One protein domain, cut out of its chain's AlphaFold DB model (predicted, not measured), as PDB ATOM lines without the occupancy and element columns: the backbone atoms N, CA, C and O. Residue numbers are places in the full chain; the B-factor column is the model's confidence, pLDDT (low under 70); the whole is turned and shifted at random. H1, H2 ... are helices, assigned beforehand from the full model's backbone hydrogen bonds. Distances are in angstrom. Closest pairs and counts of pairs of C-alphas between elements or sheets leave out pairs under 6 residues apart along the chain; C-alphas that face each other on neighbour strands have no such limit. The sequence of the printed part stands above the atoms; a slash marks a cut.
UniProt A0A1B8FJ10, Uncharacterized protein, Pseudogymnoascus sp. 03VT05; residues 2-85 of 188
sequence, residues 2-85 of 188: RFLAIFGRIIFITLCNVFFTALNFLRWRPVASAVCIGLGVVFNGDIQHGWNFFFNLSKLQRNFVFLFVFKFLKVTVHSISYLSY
ATOM      1  N   ARG A   2     268.629 216.395 180.639       71.50
ATOM      2  CA  ARG A   2     268.955 215.931 179.267       71.50
ATOM      3  C   ARG A   2     268.414 214.540 178.894       71.50
ATOM      4  O   ARG A   2     267.975 214.348 177.769       71.50
ATOM      5  N   PHE A   3     268.394 213.594 179.834       78.38
ATOM      6  CA  PHE A   3     267.940 212.219 179.585       78.38
ATOM      7  C   PHE A   3     266.446 212.130 179.229       78.38
ATOM      8  O   PHE A   3     266.085 211.487 178.251       78.38
ATOM      9  N   LEU A   4     265.586 212.851 179.960       80.19
ATOM     10  CA  LEU A   4     264.139 212.863 179.717       80.19
ATOM     11  C   LEU A   4     263.789 213.453 178.336       80.19
ATOM     12  O   LEU A   4     262.909 212.950 177.647       80.19
ATOM     13  N   ALA A   5     264.530 214.481 177.906       80.31
ATOM     14  CA  ALA A   5     264.367 215.095 176.590       80.31
ATOM     15  C   ALA A   5     264.804 214.162 175.447       80.31
ATOM     16  O   ALA A   5     264.144 214.101 174.412       80.31
ATOM     17  N   ILE A   6     265.891 213.406 175.636       83.88
ATOM     18  CA  ILE A   6     266.357 212.410 174.661       83.88
ATOM     19  C   ILE A   6     265.354 211.253 174.569       83.88
ATOM     20  O   ILE A   6     264.967 210.864 173.469       83.88
ATOM     21  N   PHE A   7     264.876 210.756 175.711       88.50
ATOM     22  CA  PHE A   7     263.903 209.668 175.772       88.50
ATOM     23  C   PHE A   7     262.564 210.041 175.119       88.50
ATOM     24  O   PHE A   7     262.057 209.293 174.285       88.50
ATOM     25  N   GLY A   8     262.039 211.240 175.401       88.31
ATOM     26  CA  GLY A   8     260.827 211.744 174.747       88.31
ATOM     27  C   GLY A   8     260.976 211.852 173.226       88.31
ATOM     28  O   GLY A   8     260.062 211.501 172.482       88.31
ATOM     29  N   ARG A   9     262.160 212.254 172.746       85.75
ATOM     30  CA  ARG A   9     262.457 212.346 171.311       85.75
ATOM     31  C   ARG A   9     262.525 210.968 170.644       85.75
ATOM     32  O   ARG A   9     262.028 210.819 169.533       85.75
ATOM     33  N   ILE A  10     263.075 209.961 171.327       88.00
ATOM     34  CA  ILE A  10     263.117 208.571 170.840       88.00
ATOM     35  C   ILE A  10     261.704 207.983 170.747       88.00
ATOM     36  O   ILE A  10     261.356 207.411 169.714       88.00
ATOM     37  N   ILE A  11     260.871 208.170 171.777       89.75
ATOM     38  CA  ILE A  11     259.471 207.716 171.764       89.75
ATOM     39  C   ILE A  11     258.705 208.362 170.610       89.75
ATOM     40  O   ILE A  11     258.039 207.662 169.849       89.75
ATOM     41  N   PHE A  12     258.837 209.678 170.442       89.19
ATOM     42  CA  PHE A  12     258.160 210.406 169.374       89.19
ATOM     43  C   PHE A  12     258.564 209.901 167.982       89.19
ATOM     44  O   PHE A  12     257.702 209.590 167.164       89.19
ATOM     45  N   ILE A  13     259.868 209.736 167.730       87.06
ATOM     46  CA  ILE A  13     260.373 209.212 166.451       87.06
ATOM     47  C   ILE A  13     259.878 207.781 166.212       87.06
ATOM     48  O   ILE A  13     259.482 207.444 165.099       87.06
ATOM     49  N   THR A  14     259.855 206.946 167.252       88.19
ATOM     50  CA  THR A  14     259.412 205.548 167.143       88.19
ATOM     51  C   THR A  14     257.925 205.472 166.815       88.19
ATOM     52  O   THR A  14     257.541 204.755 165.894       88.19
ATOM     53  N   LEU A  15     257.089 206.265 167.492       88.31
ATOM     54  CA  LEU A  15     255.657 206.359 167.203       88.31
ATOM     55  C   LEU A  15     255.396 206.868 165.783       88.31
ATOM     56  O   LEU A  15     254.586 206.279 165.068       88.31
ATOM     57  N   CYS A  16     256.114 207.905 165.340       84.12
ATOM     58  CA  CYS A  16     256.020 208.386 163.963       84.12
ATOM     59  C   CYS A  16     256.410 207.296 162.957       84.12
ATOM     60  O   CYS A  16     255.693 207.089 161.981       84.12
ATOM     61  N   ASN A  17     257.496 206.563 163.200       84.00
ATOM     62  CA  ASN A  17     257.954 205.503 162.304       84.00
ATOM     63  C   ASN A  17     256.974 204.327 162.248       84.00
ATOM     64  O   ASN A  17     256.698 203.821 161.160       84.00
ATOM     65  N   VAL A  18     256.402 203.920 163.384       89.19
ATOM     66  CA  VAL A  18     255.357 202.885 163.436       89.19
ATOM     67  C   VAL A  18     254.115 203.344 162.670       89.19
ATOM     68  O   VAL A  18     253.600 202.595 161.841       89.19
ATOM     69  N   PHE A  19     253.683 204.592 162.863       87.19
ATOM     70  CA  PHE A  19     252.550 205.171 162.142       87.19
ATOM     71  C   PHE A  19     252.788 205.220 160.625       87.19
ATOM     72  O   PHE A  19     251.950 204.754 159.854       87.19
ATOM     73  N   PHE A  20     253.950 205.711 160.182       80.88
ATOM     74  CA  PHE A  20     254.314 205.731 158.764       80.88
ATOM     75  C   PHE A  20     254.431 204.323 158.178       80.88
ATOM     76  O   PHE A  20     254.013 204.101 157.043       80.88
ATOM     77  N   THR A  21     254.963 203.362 158.930       84.00
ATOM     78  CA  THR A  21     255.062 201.965 158.484       84.00
ATOM     79  C   THR A  21     253.675 201.348 158.324       84.00
ATOM     80  O   THR A  21     253.404 200.735 157.293       84.00
ATOM     81  N   ALA A  22     252.762 201.585 159.269       81.00
ATOM     82  CA  ALA A  22     251.372 201.141 159.172       81.00
ATOM     83  C   ALA A  22     250.645 201.770 157.967       81.00
ATOM     84  O   ALA A  22     249.968 201.069 157.215       81.00
ATOM     85  N   LEU A  23     250.837 203.071 157.722       80.56
ATOM     86  CA  LEU A  23     250.292 203.766 156.549       80.56
ATOM     87  C   LEU A  23     250.842 203.213 155.230       80.56
ATOM     88  O   LEU A  23     250.086 203.029 154.279       80.56
ATOM     89  N   ASN A  24     252.144 202.933 155.163       78.31
ATOM     90  CA  ASN A  24     252.768 202.340 153.980       78.31
ATOM     91  C   ASN A  24     252.309 200.897 153.749       78.31
ATOM     92  O   ASN A  24     252.078 200.515 152.604       78.31
ATOM     93  N   PHE A  25     252.111 200.124 154.817       83.19
ATOM     94  CA  PHE A  25     251.553 198.776 154.742       83.19
ATOM     95  C   PHE A  25     250.113 198.791 154.220       83.19
ATOM     96  O   PHE A  25     249.772 198.023 153.324       83.19
ATOM     97  N   LEU A  26     249.285 199.728 154.692       76.12
ATOM     98  CA  LEU A  26     247.914 199.890 154.204       76.12
ATOM     99  C   LEU A  26     247.863 200.390 152.749       76.12
ATOM    100  O   LEU A  26     246.964 200.025 151.996       76.12
ATOM    101  N   ARG A  27     248.844 201.199 152.331       76.75
ATOM    102  CA  ARG A  27     249.013 201.649 150.937       76.75
ATOM    103  C   ARG A  27     249.680 200.608 150.037       76.75
ATOM    104  O   ARG A  27     249.788 200.841 148.831       76.75
ATOM    105  N   TRP A  28     250.132 199.476 150.581       87.75
ATOM    106  CA  TRP A  28     250.717 198.409 149.784       87.75
ATOM    107  C   TRP A  28     249.641 197.810 148.880       87.75
ATOM    108  O   TRP A  28     248.567 197.430 149.340       87.75
ATOM    109  N   ARG A  29     249.923 197.742 147.574       84.88
ATOM    110  CA  ARG A  29     248.920 197.441 146.536       84.88
ATOM    111  C   ARG A  29     248.092 196.175 146.830       84.88
ATOM    112  O   ARG A  29     246.877 196.275 146.708       84.88
ATOM    113  N   PRO A  30     248.671 195.039 147.271       87.69
ATOM    114  CA  PRO A  30     247.891 193.839 147.588       87.69
ATOM    115  C   PRO A  30     246.943 194.030 148.778       87.69
ATOM    116  O   PRO A  30     245.787 193.621 148.715       87.69
ATOM    117  N   VAL A  31     247.412 194.689 149.843       86.44
ATOM    118  CA  VAL A  31     246.620 194.955 151.055       86.44
ATOM    119  C   VAL A  31     245.505 195.946 150.746       86.44
ATOM    120  O   VAL A  31     244.353 195.685 151.077       86.44
ATOM    121  N   ALA A  32     245.813 197.032 150.037       83.12
ATOM    122  CA  ALA A  32     244.820 197.997 149.581       83.12
ATOM    123  C   ALA A  32     243.743 197.328 148.711       83.12
ATOM    124  O   ALA A  32     242.557 197.546 148.936       83.12
ATOM    125  N   SER A  33     244.130 196.461 147.766       85.81
ATOM    126  CA  SER A  33     243.180 195.703 146.943       85.81
ATOM    127  C   SER A  33     242.308 194.756 147.772       85.81
ATOM    128  O   SER A  33     241.096 194.748 147.579       85.81
ATOM    129  N   ALA A  34     242.884 194.005 148.716       89.38
ATOM    130  CA  ALA A  34     242.127 193.110 149.594       89.38
ATOM    131  C   ALA A  34     241.143 193.877 150.493       89.38
ATOM    132  O   ALA A  34     239.992 193.469 150.637       89.38
ATOM    133  N   VAL A  35     241.562 195.025 151.037       86.62
ATOM    134  CA  VAL A  35     240.703 195.921 151.822       86.62
ATOM    135  C   VAL A  35     239.584 196.500 150.954       86.62
ATOM    136  O   VAL A  35     238.432 196.478 151.373       86.62
ATOM    137  N   CYS A  36     239.875 196.965 149.735       84.38
ATOM    138  CA  CYS A  36     238.855 197.471 148.813       84.38
ATOM    139  C   CYS A  36     237.830 196.397 148.432       84.38
ATOM    140  O   CYS A  36     236.636 196.689 148.406       84.38
ATOM    141  N   ILE A  37     238.272 195.164 148.167       87.38
ATOM    142  CA  ILE A  37     237.374 194.038 147.874       87.38
ATOM    143  C   ILE A  37     236.537 193.699 149.112       87.38
ATOM    144  O   ILE A  37     235.322 193.571 148.999       87.38
ATOM    145  N   GLY A  38     237.154 193.617 150.294       87.94
ATOM    146  CA  GLY A  38     236.452 193.347 151.551       87.94
ATOM    147  C   GLY A  38     235.391 194.400 151.871       87.94
ATOM    148  O   GLY A  38     234.246 194.050 152.142       87.94
ATOM    149  N   LEU A  39     235.731 195.688 151.756       86.62
ATOM    150  CA  LEU A  39     234.771 196.789 151.892       86.62
ATOM    151  C   LEU A  39     233.673 196.698 150.826       86.62
ATOM    152  O   LEU A  39     232.501 196.868 151.145       86.62
ATOM    153  N   GLY A  40     234.031 196.378 149.582       84.81
ATOM    154  CA  GLY A  40     233.071 196.174 148.500       84.81
ATOM    155  C   GLY A  40     232.063 195.068 148.805       84.81
ATOM    156  O   GLY A  40     230.881 195.260 148.560       84.81
ATOM    157  N   VAL A  41     232.503 193.950 149.391       88.31
ATOM    158  CA  VAL A  41     231.630 192.838 149.799       88.31
ATOM    159  C   VAL A  41     230.736 193.234 150.976       88.31
ATOM    160  O   VAL A  41     229.535 192.982 150.929       88.31
ATOM    161  N   VAL A  42     231.295 193.889 152.001       91.12
ATOM    162  CA  VAL A  42     230.547 194.322 153.197       91.12
ATOM    163  C   VAL A  42     229.454 195.330 152.840       91.12
ATOM    164  O   VAL A  42     228.323 195.191 153.294       91.12
ATOM    165  N   PHE A  43     229.767 196.310 151.991       89.50
ATOM    166  CA  PHE A  43     228.831 197.363 151.588       89.50
ATOM    167  C   PHE A  43     228.068 197.043 150.295       89.50
ATOM    168  O   PHE A  43     227.342 197.897 149.790       89.50
ATOM    169  N   ASN A  44     228.203 195.832 149.739       89.44
ATOM    170  CA  ASN A  44     227.609 195.487 148.444       89.44
ATOM    171  C   ASN A  44     226.090 195.722 148.423       89.44
ATOM    172  O   ASN A  44     225.567 196.261 147.451       89.44
ATOM    173  N   GLY A  45     225.391 195.360 149.506       87.31
ATOM    174  CA  GLY A  45     223.943 195.546 149.628       87.31
ATOM    175  C   GLY A  45     223.528 197.019 149.596       87.31
ATOM    176  O   GLY A  45     222.662 197.399 148.809       87.31
ATOM    177  N   ASP A  46     224.200 197.864 150.380       88.56
ATOM    178  CA  ASP A  46     223.932 199.309 150.427       88.56
ATOM    179  C   ASP A  46     224.263 199.991 149.096       88.56
ATOM    180  O   ASP A  46     223.517 200.851 148.619       88.56
ATOM    181  N   ILE A  47     225.358 199.572 148.456       85.44
ATOM    182  CA  ILE A  47     225.770 200.062 147.137       85.44
ATOM    183  C   ILE A  47     224.712 199.697 146.092       85.44
ATOM    184  O   ILE A  47     224.273 200.566 145.338       85.44
ATOM    185  N   GLN A  48     224.267 198.438 146.057       88.94
ATOM    186  CA  GLN A  48     223.211 197.996 145.145       88.94
ATOM    187  C   GLN A  48     221.903 198.756 145.393       88.94
ATOM    188  O   GLN A  48     221.271 199.207 144.436       88.94
ATOM    189  N   HIS A  49     221.521 198.971 146.653       89.75
ATOM    190  CA  HIS A  49     220.340 199.760 147.000       89.75
ATOM    191  C   HIS A  49     220.458 201.215 146.517       89.75
ATOM    192  O   HIS A  49     219.522 201.747 145.916       89.75
ATOM    193  N   GLY A  50     221.620 201.849 146.701       87.31
ATOM    194  CA  GLY A  50     221.893 203.201 146.211       87.31
ATOM    195  C   GLY A  50     221.824 203.317 144.684       87.31
ATOM    196  O   GLY A  50     221.214 204.254 144.164       87.31
ATOM    197  N   TRP A  51     222.382 202.344 143.958       87.75
ATOM    198  CA  TRP A  51     222.291 202.293 142.495       87.75
ATOM    199  C   TRP A  51     220.856 202.111 142.017       87.75
ATOM    200  O   TRP A  51     220.400 202.865 141.156       87.75
ATOM    201  N   ASN A  52     220.128 201.158 142.599       90.00
ATOM    202  CA  ASN A  52     218.727 200.923 142.267       90.00
ATOM    203  C   ASN A  52     217.894 202.185 142.517       90.00
ATOM    204  O   ASN A  52     217.129 202.596 141.647       90.00
ATOM    205  N   PHE A  53     218.094 202.860 143.652       89.50
ATOM    206  CA  PHE A  53     217.450 204.139 143.940       89.50
ATOM    207  C   PHE A  53     217.762 205.192 142.865       89.50
ATOM    208  O   PHE A  53     216.840 205.795 142.322       89.50
ATOM    209  N   PHE A  54     219.033 205.366 142.493       89.12
ATOM    210  CA  PHE A  54     219.451 206.340 141.479       89.12
ATOM    211  C   PHE A  54     218.872 206.062 140.080       89.12
ATOM    212  O   PHE A  54     218.481 206.993 139.367       89.12
ATOM    213  N   PHE A  55     218.794 204.795 139.667       90.44
ATOM    214  CA  PHE A  55     218.192 204.431 138.380       90.44
ATOM    215  C   PHE A  55     216.670 204.600 138.377       90.44
ATOM    216  O   PHE A  55     216.123 205.024 137.355       90.44
ATOM    217  N   ASN A  56     216.023 204.389 139.524       93.50
ATOM    218  CA  ASN A  56     214.591 204.626 139.720       93.50
ATOM    219  C   ASN A  56     214.208 206.116 139.810       93.50
ATOM    220  O   ASN A  56     213.023 206.444 139.756       93.50
ATOM    221  N   LEU A  57     215.175 207.039 139.907       92.69
ATOM    222  CA  LEU A  57     214.901 208.477 139.851       92.69
ATOM    223  C   LEU A  57     214.374 208.907 138.476       92.69
ATOM    224  O   LEU A  57     214.794 208.408 137.422       92.69
ATOM    225  N   SER A  58     213.523 209.936 138.481       95.44
ATOM    226  CA  SER A  58     213.128 210.622 137.249       95.44
ATOM    227  C   SER A  58     214.351 211.216 136.535       95.44
ATOM    228  O   SER A  58     215.379 211.530 137.144       95.44
ATOM    229  N   LYS A  59     214.241 211.427 135.217       94.00
ATOM    230  CA  LYS A  59     215.343 211.955 134.393       94.00
ATOM    231  C   LYS A  59     215.902 213.282 134.929       94.00
ATOM    232  O   LYS A  59     217.115 213.472 134.934       94.00
ATOM    233  N   LEU A  60     215.033 214.172 135.414       94.94
ATOM    234  CA  LEU A  60     215.432 215.462 135.985       94.94
ATOM    235  C   LEU A  60     216.186 215.301 137.306       94.94
ATOM    236  O   LEU A  60     217.245 215.900 137.473       94.94
ATOM    237  N   GLN A  61     215.685 214.461 138.214       94.06
ATOM    238  CA  GLN A  61     216.346 214.191 139.494       94.06
ATOM    239  C   GLN A  61     217.730 213.571 139.286       94.06
ATOM    240  O   GLN A  61     218.695 213.996 139.912       94.06
ATOM    241  N   ARG A  62     217.858 212.625 138.351       93.00
ATOM    242  CA  ARG A  62     219.147 212.022 137.993       93.00
ATOM    243  C   ARG A  62     220.138 213.049 137.437       93.00
ATOM    244  O   ARG A  62     221.287 213.077 137.872       93.00
ATOM    245  N   ASN A  63     219.693 213.919 136.528       93.94
ATOM    246  CA  ASN A  63     220.529 215.004 136.007       93.94
ATOM    247  C   ASN A  63     220.952 215.973 137.118       93.94
ATOM    248  O   ASN A  63     222.109 216.382 137.165       93.94
ATOM    249  N   PHE A  64     220.039 216.308 138.032       95.62
ATOM    250  CA  PHE A  64     220.346 217.145 139.187       95.62
ATOM    251  C   PHE A  64     221.407 216.500 140.083       95.62
ATOM    252  O   PHE A  64     222.406 217.147 140.379       95.62
ATOM    253  N   VAL A  65     221.243 215.226 140.458       94.38
ATOM    254  CA  VAL A  65     222.221 214.494 141.282       94.38
ATOM    255  C   VAL A  65     223.577 214.428 140.581       94.38
ATOM    256  O   VAL A  65     224.597 214.691 141.212       94.38
ATOM    257  N   PHE A  66     223.605 214.156 139.274       93.75
ATOM    258  CA  PHE A  66     224.844 214.156 138.498       93.75
ATOM    259  C   PHE A  66     225.548 215.520 138.532       93.75
ATOM    260  O   PHE A  66     226.730 215.595 138.870       93.75
ATOM    261  N   LEU A  67     224.828 216.608 138.237       96.00
ATOM    262  CA  LEU A  67     225.386 217.965 138.263       96.00
ATOM    263  C   LEU A  67     225.815 218.385 139.672       96.00
ATOM    264  O   LEU A  67     226.837 219.053 139.829       96.00
ATOM    265  N   PHE A  68     225.058 217.979 140.690       96.06
ATOM    266  CA  PHE A  68     225.380 218.210 142.091       96.06
ATOM    267  C   PHE A  68     226.705 217.529 142.443       96.06
ATOM    268  O   PHE A  68     227.657 218.213 142.815       96.06
ATOM    269  N   VAL A  69     226.819 216.214 142.231       95.44
ATOM    270  CA  VAL A  69     228.053 215.456 142.494       95.44
ATOM    271  C   VAL A  69     229.228 216.035 141.708       95.44
ATOM    272  O   VAL A  69     230.284 216.275 142.291       95.44
ATOM    273  N   PHE A  70     229.046 216.339 140.420       95.81
ATOM    274  CA  PHE A  70     230.088 216.946 139.592       95.81
ATOM    275  C   PHE A  70     230.563 218.299 140.146       95.81
ATOM    276  O   PHE A  70     231.770 218.541 140.227       95.81
ATOM    277  N   LYS A  71     229.640 219.169 140.576       96.62
ATOM    278  CA  LYS A  71     229.964 220.473 141.173       96.62
ATOM    279  C   LYS A  71     230.814 220.316 142.433       96.62
ATOM    280  O   LYS A  71     231.844 220.979 142.546       96.62
ATOM    281  N   PHE A  72     230.402 219.456 143.362       95.69
ATOM    282  CA  PHE A  72     231.136 219.269 144.616       95.69
ATOM    283  C   PHE A  72     232.471 218.565 144.395       95.69
ATOM    284  O   PHE A  72     233.482 219.024 144.920       95.69
ATOM    285  N   LEU A  73     232.513 217.538 143.540       96.62
ATOM    286  CA  LEU A  73     233.757 216.868 143.170       96.62
ATOM    287  C   LEU A  73     234.759 217.854 142.558       96.62
ATOM    288  O   LEU A  73     235.923 217.867 142.955       96.62
ATOM    289  N   LYS A  74     234.309 218.727 141.645       95.69
ATOM    290  CA  LYS A  74     235.155 219.769 141.051       95.69
ATOM    291  C   LYS A  74     235.756 220.671 142.130       95.69
ATOM    292  O   LYS A  74     236.963 220.903 142.093       95.69
ATOM    293  N   VAL A  75     234.945 221.155 143.073       96.50
ATOM    294  CA  VAL A  75     235.417 222.011 144.176       96.50
ATOM    295  C   VAL A  75     236.442 221.272 145.028       96.50
ATOM    296  O   VAL A  75     237.530 221.795 145.243       96.50
ATOM    297  N   THR A  76     236.153 220.041 145.448       96.56
ATOM    298  CA  THR A  76     237.077 219.241 146.262       96.56
ATOM    299  C   THR A  76     238.411 219.015 145.555       96.56
ATOM    300  O   THR A  76     239.462 219.230 146.157       96.56
ATOM    301  N   VAL A  77     238.392 218.642 144.272       96.50
ATOM    302  CA  VAL A  77     239.617 218.427 143.487       96.50
ATOM    303  C   VAL A  77     240.417 219.723 143.342       96.50
ATOM    304  O   VAL A  77     241.627 219.701 143.550       96.50
ATOM    305  N   HIS A  78     239.770 220.857 143.048       95.19
ATOM    306  CA  HIS A  78     240.465 222.147 142.950       95.19
ATOM    307  C   HIS A  78     241.059 222.568 144.297       95.19
ATOM    308  O   HIS A  78     242.203 223.013 144.335       95.19
ATOM    309  N   SER A  79     240.335 222.369 145.400       95.75
ATOM    310  CA  SER A  79     240.836 222.657 146.746       95.75
ATOM    311  C   SER A  79     242.047 221.793 147.097       95.75
ATOM    312  O   SER A  79     243.056 222.323 147.552       95.75
ATOM    313  N   ILE A  80     242.001 220.480 146.838       95.44
ATOM    314  CA  ILE A  80     243.148 219.587 147.075       95.44
ATOM    315  C   ILE A  80     244.326 219.975 146.179       95.44
ATOM    316  O   ILE A  80     245.460 220.025 146.656       95.44
ATOM    317  N   SER A  81     244.070 220.279 144.904       93.50
ATOM    318  CA  SER A  81     245.099 220.730 143.966       93.50
ATOM    319  C   SER A  81     245.754 222.025 144.442       93.50
ATOM    320  O   SER A  81     246.972 222.128 144.387       93.50
ATOM    321  N   TYR A  82     244.970 222.984 144.938       92.75
ATOM    322  CA  TYR A  82     245.471 224.241 145.488       92.75
ATOM    323  C   TYR A  82     246.311 224.014 146.752       92.75
ATOM    324  O   TYR A  82     247.417 224.531 146.854       92.75
ATOM    325  N   LEU A  83     245.836 223.179 147.681       92.75
ATOM    326  CA  LEU A  83     246.559 222.862 148.919       92.75
ATOM    327  C   LEU A  83     247.834 222.040 148.681       92.75
ATOM    328  O   LEU A  83     248.772 222.107 149.473       92.75
ATOM    329  N   SER A  84     247.870 221.256 147.605       92.12
ATOM    330  CA  SER A  84     249.032 220.438 147.234       92.12
ATOM    331  C   SER A  84     249.992 221.169 146.294       92.12
ATOM    332  O   SER A  84     251.094 220.673 146.043       92.12
ATOM    333  N   TYR A  85     249.589 222.323 145.755       91.50
ATOM    334  CA  TYR A  85     250.386 223.092 144.812       91.50
ATOM    335  C   TYR A  85     251.635 223.649 145.497       91.50
ATOM    336  O   TYR A  85     251.564 224.317 146.529       91.50
TER     337      TYR A  85
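What this domain is: This is residues 2 to 85 of the 188 residues of an uncharacterized protein of Pseudogymnoascus sp. 03VT05 (UniProt A0A1B8FJ10). The longest helix, H4, folds back from the far end of an open hook made by H1, H2 and H3, and residues 2 to 25 of H1 stick out as a long arm. The printed part has 84 residues with four named helices, H1 to H4 in chain order, and no named strand: all helix. It is extended, with a radius of gyration of the C-alphas of 21.7 A and spans of 70 by 33 by 21 A.

Where its parts are: H4, residues 59 to 84, is 37.0 A long and ends at C-alpha 84 (249.032, 220.438, 147.234). H3 is residues 44 to 56 and H2 residues 29 to 42. H1, residues 2 to 26, is 36.4 A long and begins at C-alpha 2 (268.955, 215.931, 179.267).

How they stand to each other: H4 and H3 are close but not clearly touching, the closest C-alphas being those of Arg 62 and Phe 54, 6.7 A apart; they run opposite ways at a steep tilt of 55 degrees. H3 and H2 meet only through their link. H2 and H1 are close but not clearly touching, with the C-alphas of Ala 32 and Leu 26 closest at 5.9 A. H4 is apart from H1 and H2. In H1, H2, H3 and H4 every O i to N i+4 pair is within hydrogen-bond range.

The domain as a whole: The farthest C-alphas, Arg 2 and Ser 58, are 70.1 A apart. The three links are tight, the printed part has no cut, and no printed residue is under 70 in pLDDT.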